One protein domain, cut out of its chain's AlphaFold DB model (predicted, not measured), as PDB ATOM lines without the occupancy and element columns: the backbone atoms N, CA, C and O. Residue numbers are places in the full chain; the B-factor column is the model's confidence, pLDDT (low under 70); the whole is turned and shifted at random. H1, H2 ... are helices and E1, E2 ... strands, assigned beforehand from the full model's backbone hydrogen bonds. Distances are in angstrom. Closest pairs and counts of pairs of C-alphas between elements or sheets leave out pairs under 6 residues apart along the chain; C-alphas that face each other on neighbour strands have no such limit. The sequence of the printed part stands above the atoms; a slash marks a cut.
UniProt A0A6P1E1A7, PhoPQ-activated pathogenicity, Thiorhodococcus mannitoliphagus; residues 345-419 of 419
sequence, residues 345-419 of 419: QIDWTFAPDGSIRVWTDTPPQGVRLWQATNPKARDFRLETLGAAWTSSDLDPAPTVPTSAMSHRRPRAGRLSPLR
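This is residues 345 to 419 of the 419 residues of the protein "PhoPQ-activated pathogenicity" of Thiorhodococcus mannitoliphagus (UniProt A0A6P1E1A7). This is an elongated model with little regular structure: a three-stranded antiparallel sheet, E1-E2-E5, and an antiparallel strand pair, E3-E4, with short helix H1 at one end and the E4-E5 loop reaching the other. The tail after E5 folds back beside E3. The printed part has 75 residues, 29 in named elements: one helix and five strands, ordered E1 E2 E3 H1 E4 E5, mostly strand. It is only just loose, close to compact: radius of gyration of the C-alphas 13.9 A, spans 42 by 26 by 19 A.

Start at E1, residues 346 to 350, a hairpin with E2, residues 355 to 360; N 349 and O 357, 2.9 A apart, are within hydrogen-bond range. E5, residues 405 to 408, is E2's other antiparallel neighbour, at 162 degrees; see N 356 and O 407, 3.0 A. E3, residues 368 to 373, and E4, residues 390 to 393, are antiparallel at 148 degrees; see N 371 and O 390, 2.9 A. Residues 372 to 373 also pair with 414 to 415. E3 is apart from E2 and E5. H1, residues 382 to 385, is too short for any O i to N i+4 pair.

Find C-alpha 346 at (33.713, -27.077, 15.955); E1 runs 14.1 A. E2 and E3 each run 16.6 A. E5 ends at C-alpha 408, (25.553, -29.440, 33.312).

The farthest C-alphas, Glu 383 and Pro 401, are 43.1 A apart. There is no cut; E4 to E5 is a long link. Residues 396 to 419 have pLDDT under 70.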
ATOM      1  N   GLN A 345      34.150 -27.303  11.153       88.12
ATOM      2  CA  GLN A 345      34.231 -26.324  12.237       88.12
ATOM      3  C   GLN A 345      33.529 -26.841  13.495       88.12
ATOM      4  O   GLN A 345      32.412 -27.357  13.439       88.12
ATOM      5  N   ILE A 346      34.204 -26.688  14.633       89.56
ATOM      6  CA  ILE A 346      33.713 -27.077  15.955       89.56
ATOM      7  C   ILE A 346      33.898 -25.879  16.874       89.56
ATOM      8  O   ILE A 346      34.993 -25.316  16.942       89.56
ATOM      9  N   ASP A 347      32.843 -25.512  17.590       89.81
ATOM     10  CA  ASP A 347      32.881 -24.467  18.608       89.81
ATOM     11  C   ASP A 347      32.091 -24.904  19.844       89.81
ATOM     12  O   ASP A 347      31.265 -25.821  19.789       89.81
ATOM     13  N   TRP A 348      32.345 -24.268  20.982       90.56
ATOM     14  CA  TRP A 348      31.608 -24.546  22.203       90.56
ATOM     15  C   TRP A 348      31.449 -23.319  23.091       90.56
ATOM     16  O   TRP A 348      32.229 -22.376  23.058       90.56
ATOM     17  N   THR A 349      30.443 -23.349  23.961       89.25
ATOM     18  CA  THR A 349      30.245 -22.328  24.995       89.25
ATOM     19  C   THR A 349      29.966 -22.959  26.349       89.25
ATOM     20  O   THR A 349      29.394 -24.047  26.445       89.25
ATOM     21  N   PHE A 350      30.350 -22.250  27.410       86.62
ATOM     22  CA  PHE A 350      29.953 -22.568  28.778       86.62
ATOM     23  C   PHE A 350      28.792 -21.660  29.180       86.62
ATOM     24  O   PHE A 350      28.944 -20.443  29.272       86.62
ATOM     25  N   ALA A 351      27.621 -22.243  29.412       87.81
ATOM     26  CA  ALA A 351      26.447 -21.515  29.865       87.81
ATOM     27  C   ALA A 351      26.513 -21.220  31.381       87.81
ATOM     28  O   ALA A 351      27.169 -21.954  32.127       87.81
ATOM     29  N   PRO A 352      25.787 -20.195  31.876       87.00
ATOM     30  CA  PRO A 352      25.782 -19.827  33.298       87.00
ATOM     31  C   PRO A 352      25.311 -20.930  34.256       87.00
ATOM     32  O   PRO A 352      25.708 -20.953  35.416       87.00
ATOM     33  N   ASP A 353      24.482 -21.867  33.785       84.94
ATOM     34  CA  ASP A 353      24.037 -23.035  34.559       84.94
ATOM     35  C   ASP A 353      25.086 -24.161  34.607       84.94
ATOM     36  O   ASP A 353      24.827 -25.257  35.110       84.94
ATOM     37  N   GLY A 354      26.270 -23.888  34.061       79.94
ATOM     38  CA  GLY A 354      27.361 -24.827  33.923       79.94
ATOM     39  C   GLY A 354      27.214 -25.755  32.726       79.94
ATOM     40  O   GLY A 354      28.067 -26.628  32.574       79.94
ATOM     41  N   SER A 355      26.165 -25.636  31.901       84.75
ATOM     42  CA  SER A 355      26.038 -26.499  30.730       84.75
ATOM     43  C   SER A 355      27.096 -26.186  29.678       84.75
ATOM     44  O   SER A 355      27.402 -25.023  29.434       84.75
ATOM     45  N   ILE A 356      27.667 -27.215  29.054       85.75
ATOM     46  CA  ILE A 356      28.528 -27.023  27.885       85.75
ATOM     47  C   ILE A 356      27.707 -27.253  26.629       85.75
ATOM     48  O   ILE A 356      27.028 -28.275  26.545       85.75
ATOM     49  N   ARG A 357      27.751 -26.305  25.691       87.56
ATOM     50  CA  ARG A 357      27.064 -26.388  24.401       87.56
ATOM     51  C   ARG A 357      28.072 -26.489  23.282       87.56
ATOM     52  O   ARG A 357      28.848 -25.558  23.123       87.56
ATOM     53  N   VAL A 358      28.032 -27.584  22.533       87.69
ATOM     54  CA  VAL A 358      28.897 -27.821  21.370       87.69
ATOM     55  C   VAL A 358      28.108 -27.584  20.096       87.69
ATOM     56  O   VAL A 358      26.975 -28.059  19.993       87.69
ATOM     57  N   TRP A 359      28.730 -26.886  19.156       88.44
ATOM     58  CA  TRP A 359      28.242 -26.644  17.809       88.44
ATOM     59  C   TRP A 359      29.224 -27.210  16.786       88.44
ATOM     60  O   TRP A 359      30.441 -27.132  16.964       88.44
ATOM     61  N   THR A 360      28.678 -27.763  15.707       89.38
ATOM     62  CA  THR A 360      29.433 -28.195  14.532       89.38
ATOM     63  C   THR A 360      28.721 -27.730  13.265       89.38
ATOM     64  O   THR A 360      27.485 -27.690  13.224       89.38
ATOM     65  N   ASP A 361      29.490 -27.388  12.230       89.06
ATOM     66  CA  ASP A 361      28.957 -27.053  10.898       89.06
ATOM     67  C   ASP A 361      28.567 -28.292  10.077       89.06
ATOM     68  O   ASP A 361      27.725 -28.228   9.183       89.06
ATOM     69  N   THR A 362      29.158 -29.433  10.422       87.94
ATOM     70  CA  THR A 362      28.963 -30.726   9.779       87.94
ATOM     71  C   THR A 362      28.380 -31.702  10.802       87.94
ATOM     72  O   THR A 362      28.866 -31.735  11.939       87.94
ATOM     73  N   PRO A 363      27.359 -32.510  10.452       86.62
ATOM     74  CA  PRO A 363      26.820 -33.515  11.363       86.62
ATOM     75  C   PRO A 363      27.910 -34.506  11.814       86.62
ATOM     76  O   PRO A 363      28.492 -35.185  10.963       86.62
ATOM     77  N   PRO A 364      28.212 -34.612  13.122       89.44
ATOM     78  CA  PRO A 364      29.208 -35.558  13.604       89.44
ATOM     79  C   PRO A 364      28.635 -36.981  13.589       89.44
ATOM     80  O   PRO A 364      27.438 -37.181  13.790       89.44
ATOM     81  N   GLN A 365      29.499 -37.987  13.421       88.75
ATOM     82  CA  GLN A 365      29.097 -39.396  13.582       88.75
ATOM     83  C   GLN A 365      28.699 -39.724  15.030       88.75
ATOM     84  O   GLN A 365      27.930 -40.648  15.275       88.75
ATOM     85  N   GLY A 366      29.227 -38.963  15.987       88.06
ATOM     86  CA  GLY A 366      28.899 -39.040  17.401       88.06
ATOM     87  C   GLY A 366      29.706 -38.009  18.179       88.06
ATOM     88  O   GLY A 366      30.727 -37.517  17.694       88.06
ATOM     89  N   VAL A 367      29.251 -37.683  19.386       89.00
ATOM     90  CA  VAL A 367      29.979 -36.812  20.313       89.00
ATOM     91  C   VAL A 367      30.098 -37.518  21.649       89.00
ATOM     92  O   VAL A 367      29.136 -38.109  22.135       89.00
ATOM     93  N   ARG A 368      31.296 -37.467  22.235       91.12
ATOM     94  CA  ARG A 368      31.602 -38.119  23.508       91.12
ATOM     95  C   ARG A 368      31.951 -37.085  24.558       91.12
ATOM     96  O   ARG A 368      32.879 -36.295  24.385       91.12
ATOM     97  N   LEU A 369      31.256 -37.148  25.684       91.19
ATOM     98  CA  LEU A 369      31.655 -36.434  26.882       91.19
ATOM     99  C   LEU A 369      32.700 -37.258  27.622       91.19
ATOM    100  O   LEU A 369      32.441 -38.410  27.965       91.19
ATOM    101  N   TRP A 370      33.848 -36.650  27.907       93.31
ATOM    102  CA  TRP A 370      34.878 -37.246  28.746       93.31
ATOM    103  C   TRP A 370      34.912 -36.586  30.120       93.31
ATOM    104  O   TRP A 370      34.832 -35.361  30.248       93.31
ATOM    105  N   GLN A 371      35.013 -37.401  31.171       93.88
ATOM    106  CA  GLN A 371      34.990 -36.924  32.553       93.88
ATOM    107  C   GLN A 371      35.975 -37.697  33.424       93.88
ATOM    108  O   GLN A 371      36.134 -38.907  33.284       93.88
ATOM    109  N   ALA A 372      36.586 -36.986  34.368       95.44
ATOM    110  CA  ALA A 372      37.338 -37.559  35.475       95.44
ATOM    111  C   ALA A 372      36.928 -36.861  36.778       95.44
ATOM    112  O   ALA A 372      36.534 -35.689  36.793       95.44
ATOM    113  N   THR A 373      37.003 -37.586  37.892       95.50
ATOM    114  CA  THR A 373      36.752 -37.046  39.234       95.50
ATOM    115  C   THR A 373      37.909 -37.420  40.140       95.50
ATOM    116  O   THR A 373      38.131 -38.604  40.376       95.50
ATOM    117  N   ASN A 374      38.594 -36.422  40.694       95.50
ATOM    118  CA  ASN A 374      39.514 -36.632  41.803       95.50
ATOM    119  C   ASN A 374      38.844 -36.140  43.100       95.50
ATOM    120  O   ASN A 374      38.678 -34.934  43.280       95.50
ATOM    121  N   PRO A 375      38.435 -37.042  44.015       94.06
ATOM    122  CA  PRO A 375      37.769 -36.646  45.254       94.06
ATOM    123  C   PRO A 375      38.715 -36.015  46.287       94.06
ATOM    124  O   PRO A 375      38.236 -35.483  47.285       94.06
ATOM    125  N   LYS A 376      40.038 -36.105  46.091       94.12
ATOM    126  CA  LYS A 376      41.046 -35.673  47.071       94.12
ATOM    127  C   LYS A 376      41.625 -34.291  46.777       94.12
ATOM    128  O   LYS A 376      41.962 -33.581  47.715       94.12
ATOM    129  N   ALA A 377      41.772 -33.928  45.504       93.69
ATOM    130  CA  ALA A 377      42.436 -32.693  45.092       93.69
ATOM    131  C   ALA A 377      42.032 -32.278  43.671       93.69
ATOM    132  O   ALA A 377      41.526 -33.088  42.897       93.69
ATOM    133  N   ARG A 378      42.328 -31.030  43.290       93.75
ATOM    134  CA  ARG A 378      42.248 -30.557  41.899       93.75
ATOM    135  C   ARG A 378      43.509 -30.954  41.125       93.75
ATOM    136  O   ARG A 378      44.162 -30.126  40.510       93.75
ATOM    137  N   ASP A 379      43.835 -32.240  41.164       95.50
ATOM    138  CA  ASP A 379      45.026 -32.803  40.537       95.50
ATOM    139  C   ASP A 379      44.630 -33.955  39.617       95.50
ATOM    140  O   ASP A 379      44.106 -34.976  40.061       95.50
ATOM    141  N   PHE A 380      44.810 -33.759  38.316       96.50
ATOM    142  CA  PHE A 380      44.405 -34.718  37.287       96.50
ATOM    143  C   PHE A 380      45.607 -35.345  36.582       96.50
ATOM    144  O   PHE A 380      45.414 -36.069  35.607       96.50
ATOM    145  N   ARG A 381      46.828 -35.095  37.081       96.56
ATOM    146  CA  ARG A 381      48.051 -35.679  36.529       96.56
ATOM    147  C   ARG A 381      47.950 -37.195  36.537       96.56
ATOM    148  O   ARG A 381      47.477 -37.780  37.517       96.56
ATOM    149  N   LEU A 382      48.430 -37.830  35.469       96.25
ATOM    150  CA  LEU A 382      48.355 -39.285  35.332       96.25
ATOM    151  C   LEU A 382      49.047 -39.989  36.507       96.25
ATOM    152  O   LEU A 382      48.507 -40.945  37.054       96.25
ATOM    153  N   GLU A 383      50.190 -39.466  36.951       95.38
ATOM    154  CA  GLU A 383      50.953 -39.987  38.096       95.38
ATOM    155  C   GLU A 383      50.211 -39.892  39.441       95.38
ATOM    156  O   GLU A 383      50.511 -40.644  40.365       95.38
ATOM    157  N   THR A 384      49.238 -38.983  39.562       95.25
ATOM    158  CA  THR A 384      48.494 -38.756  40.810       95.25
ATOM    159  C   THR A 384      47.143 -39.464  40.806       95.25
ATOM    160  O   THR A 384      46.769 -40.098  41.793       95.25
ATOM    161  N   LEU A 385      46.388 -39.343  39.710       95.62
ATOM    162  CA  LEU A 385      45.015 -39.847  39.609       95.62
ATOM    163  C   LEU A 385      44.922 -41.216  38.912       95.62
ATOM    164  O   LEU A 385      43.942 -41.937  39.107       95.62
ATOM    165  N   GLY A 386      45.925 -41.586  38.115       96.00
ATOM    166  CA  GLY A 386      45.863 -42.728  37.208       96.00
ATOM    167  C   GLY A 386      44.944 -42.484  36.008       96.00
ATOM    168  O   GLY A 386      44.442 -41.381  35.775       96.00
ATOM    169  N   ALA A 387      44.722 -43.538  35.221       95.62
ATOM    170  CA  ALA A 387      43.857 -43.514  34.042       95.62
ATOM    171  C   ALA A 387      42.363 -43.458  34.433       95.62
ATOM    172  O   ALA A 387      41.656 -44.464  34.391       95.62
ATOM    173  N   ALA A 388      41.893 -42.282  34.857       95.81
ATOM    174  CA  ALA A 388      40.550 -42.075  35.404       95.81
ATOM    175  C   ALA A 388      39.564 -41.366  34.457       95.81
ATOM    176  O   ALA A 388      38.404 -41.169  34.826       95.81
ATOM    177  N   TRP A 389      39.995 -40.958  33.260       95.69
ATOM    178  CA  TRP A 389      39.108 -40.364  32.260       95.69
ATOM    179  C   TRP A 389      38.253 -41.446  31.602       95.69
ATOM    180  O   TRP A 389      38.780 -42.362  30.966       95.69
ATOM    181  N   THR A 390      36.933 -41.317  31.710       96.75
ATOM    182  CA  THR A 390      35.952 -42.201  31.064       96.75
ATOM    183  C   THR A 390      35.052 -41.410  30.121       96.75
ATOM    184  O   THR A 390      34.941 -40.189  30.251       96.75
ATOM    185  N   SER A 391      34.444 -42.094  29.145       94.94
ATOM    186  CA  SER A 391      33.533 -41.471  28.179       94.94
ATOM    187  C   SER A 391      32.113 -42.002  28.258       94.94
ATOM    188  O   SER A 391      31.883 -43.162  28.595       94.94
ATOM    189  N   SER A 392      31.180 -41.137  27.883       93.31
ATOM    190  CA  SER A 392      29.797 -41.470  27.558       93.31
ATOM    191  C   SER A 392      29.393 -40.748  26.275       93.31
ATOM    192  O   SER A 392      29.828 -39.615  26.041       93.31
ATOM    193  N   ASP A 393      28.548 -41.372  25.461       90.62
ATOM    194  CA  ASP A 393      27.974 -40.706  24.292       90.62
ATOM    195  C   ASP A 393      27.015 -39.581  24.731       90.62
ATOM    196  O   ASP A 393      26.382 -39.658  25.787       90.62
ATOM    197  N   LEU A 394      26.957 -38.504  23.945       84.38
ATOM    198  CA  LEU A 394      26.002 -37.411  24.114       84.38
ATOM    199  C   LEU A 394      24.893 -37.513  23.067       84.38
ATOM    200  O   LEU A 394      25.168 -37.568  21.869       84.38
ATOM    201  N   ASP A 395      23.646 -37.466  23.532       74.62
ATOM    202  CA  ASP A 395      22.479 -37.387  22.658       74.62
ATOM    203  C   ASP A 395      22.238 -35.938  22.184       74.62
ATOM    204  O   ASP A 395      22.397 -34.996  22.974       74.62
ATOM    205  N   PRO A 396      21.805 -35.725  20.923       67.81
ATOM    206  CA  PRO A 396      21.397 -34.412  20.421       67.81
ATOM    207  C   PRO A 396      20.321 -33.764  21.307       67.81
ATOM    208  O   PRO A 396      19.362 -34.429  21.706       67.81
ATOM    209  N   ALA A 397      20.419 -32.459  21.596       60.03
ATOM    210  CA  ALA A 397      19.386 -31.799  22.394       60.03
ATOM    211  C   ALA A 397      18.056 -31.712  21.608       60.03
ATOM    212  O   ALA A 397      18.058 -31.304  20.444       60.03
ATOM    213  N   PRO A 398      16.901 -32.025  22.228       45.50
ATOM    214  CA  PRO A 398      15.636 -32.209  21.509       45.50
ATOM    215  C   PRO A 398      14.963 -30.948  20.917       45.50
ATOM    216  O   PRO A 398      13.873 -31.083  20.366       45.50
ATOM    217  N   THR A 399      15.528 -29.733  20.997       44.88
ATOM    218  CA  THR A 399      14.775 -28.497  20.645       44.88
ATOM    219  C   THR A 399      15.563 -27.328  20.026       44.88
ATOM    220  O   THR A 399      15.176 -26.173  20.195       44.88
ATOM    221  N   VAL A 400      16.612 -27.568  19.234       37.41
ATOM    222  CA  VAL A 400      17.197 -26.513  18.372       37.41
ATOM    223  C   VAL A 400      17.394 -27.066  16.958       37.41
ATOM    224  O   VAL A 400      17.910 -28.179  16.837       37.41
ATOM    225  N   PRO A 401      16.998 -26.356  15.879       40.00
ATOM    226  CA  PRO A 401      17.352 -26.780  14.533       40.00
ATOM    227  C   PRO A 401      18.879 -26.732  14.415       40.00
ATOM    228  O   PRO A 401      19.475 -25.659  14.437       40.00
ATOM    229  N   THR A 402      19.472 -27.923  14.320       41.56
ATOM    230  CA  THR A 402      20.900 -28.248  14.149       41.56
ATOM    231  C   THR A 402      21.860 -27.885  15.303       41.56
ATOM    232  O   THR A 402      21.959 -26.744  15.737       41.56
ATOM    233  N   SER A 403      22.576 -28.924  15.765       38.03
ATOM    234  CA  SER A 403      23.867 -28.906  16.482       38.03
ATOM    235  C   SER A 403      23.971 -28.145  17.812       38.03
ATOM    236  O   SER A 403      24.901 -27.375  18.021       38.03
ATOM    237  N   ALA A 404      23.088 -28.437  18.772       35.84
ATOM    238  CA  ALA A 404      23.340 -28.124  20.182       35.84
ATOM    239  C   ALA A 404      23.194 -29.385  21.049       35.84
ATOM    240  O   ALA A 404      22.186 -30.084  20.977       35.84
ATOM    241  N   MET A 405      24.188 -29.673  21.886       46.84
ATOM    242  CA  MET A 405      24.137 -30.695  22.947       46.84
ATOM    243  C   MET A 405      24.472 -30.031  24.275       46.84
ATOM    244  O   MET A 405      25.361 -29.192  24.294       46.84
ATOM    245  N   SER A 406      23.769 -30.348  25.367       37.94
ATOM    246  CA  SER A 406      23.963 -29.684  26.668       37.94
ATOM    247  C   SER A 406      24.265 -30.674  27.789       37.94
ATOM    248  O   SER A 406      23.486 -31.600  27.997       37.94
ATOM    249  N   HIS A 407      25.310 -30.428  28.586       45.47
ATOM    250  CA  HIS A 407      25.572 -31.178  29.825       45.47
ATOM    251  C   HIS A 407      25.976 -30.245  30.973       45.47
ATOM    252  O   HIS A 407      26.963 -29.528  30.840       45.47
ATOM    253  N   ARG A 408      25.273 -30.277  32.119       37.12
ATOM    254  CA  ARG A 408      25.553 -29.440  33.312       37.12
ATOM    255  C   ARG A 408      26.897 -29.772  33.982       37.12
ATOM    256  O   ARG A 408      27.164 -30.935  34.280       37.12
ATOM    257  N   ARG A 409      27.716 -28.761  34.296       39.56
ATOM    258  CA  ARG A 409      28.913 -28.892  35.147       39.56
ATOM    259  C   ARG A 409      28.519 -29.379  36.549       39.56
ATOM    260  O   ARG A 409      27.597 -28.829  37.153       39.56
ATOM    261  N   PRO A 410      29.259 -30.333  37.126       39.81
ATOM    262  CA  PRO A 410      29.198 -30.605  38.556       39.81
ATOM    263  C   PRO A 410      29.899 -29.495  39.360       39.81
ATOM    264  O   PRO A 410      30.856 -28.885  38.885       39.81
ATOM    265  N   ARG A 411      29.447 -29.242  40.597       36.03
ATOM    266  CA  ARG A 411      30.127 -28.332  41.540       36.03
ATOM    267  C   ARG A 411      31.491 -28.905  41.971       36.03
ATOM    268  O   ARG A 411      31.641 -30.119  41.988       36.03
ATOM    269  N   ALA A 412      32.427 -27.998  42.288       36.31
ATOM    270  CA  ALA A 412      33.794 -28.163  42.821       36.31
ATOM    271  C   ALA A 412      34.410 -29.585  42.799       36.31
ATOM    272  O   ALA A 412      33.963 -30.474  43.516       36.31
ATOM    273  N   GLY A 413      35.499 -29.767  42.036       37.78
ATOM    274  CA  GLY A 413      36.309 -31.002  42.025       37.78
ATOM    275  C   GLY A 413      36.163 -31.902  40.786       37.78
ATOM    276  O   GLY A 413      36.686 -33.013  40.771       37.78
ATOM    277  N   ARG A 414      35.475 -31.448  39.728       41.53
ATOM    278  CA  ARG A 414      35.339 -32.179  38.452       41.53
ATOM    279  C   ARG A 414      35.718 -31.307  37.255       41.53
ATOM    280  O   ARG A 414      35.319 -30.147  37.188       41.53
ATOM    281  N   LEU A 415      36.464 -31.886  36.317       39.88
ATOM    282  CA  LEU A 415      36.830 -31.296  35.027       39.88
ATOM    283  C   LEU A 415      36.208 -32.134  33.899       39.88
ATOM    284  O   LEU A 415      36.174 -33.362  33.963       39.88
ATOM    285  N   SER A 416      35.669 -31.455  32.888       37.34
ATOM    286  CA  SER A 416      35.042 -32.066  31.709       37.34
ATOM    287  C   SER A 416      35.569 -31.371  30.449       37.34
ATOM    288  O   SER A 416      34.944 -30.410  29.995       37.34
ATOM    289  N   PRO A 417      36.734 -31.779  29.921       36.59
ATOM    290  CA  PRO A 417      37.148 -31.423  28.579       36.59
ATOM    291  C   PRO A 417      36.265 -32.188  27.582       36.59
ATOM    292  O   PRO A 417      35.999 -33.381  27.742       36.59
ATOM    293  N   LEU A 418      35.776 -31.482  26.567       34.03
ATOM    294  CA  LEU A 418      35.052 -32.081  25.448       34.03
ATOM    295  C   LEU A 418      36.040 -32.465  24.346       34.03
ATOM    296  O   LEU A 418      37.067 -31.806  24.181       34.03
ATOM    297  N   ARG A 419      35.721 -33.538  23.621       30.72
ATOM    298  CA  ARG A 419      36.431 -33.986  22.423       30.72
ATOM    299  C   ARG A 419      35.529 -33.893  21.210       30.72
ATOM    300  O   ARG A 419      34.339 -34.253  21.363       30.72
TER     301      ARG A 419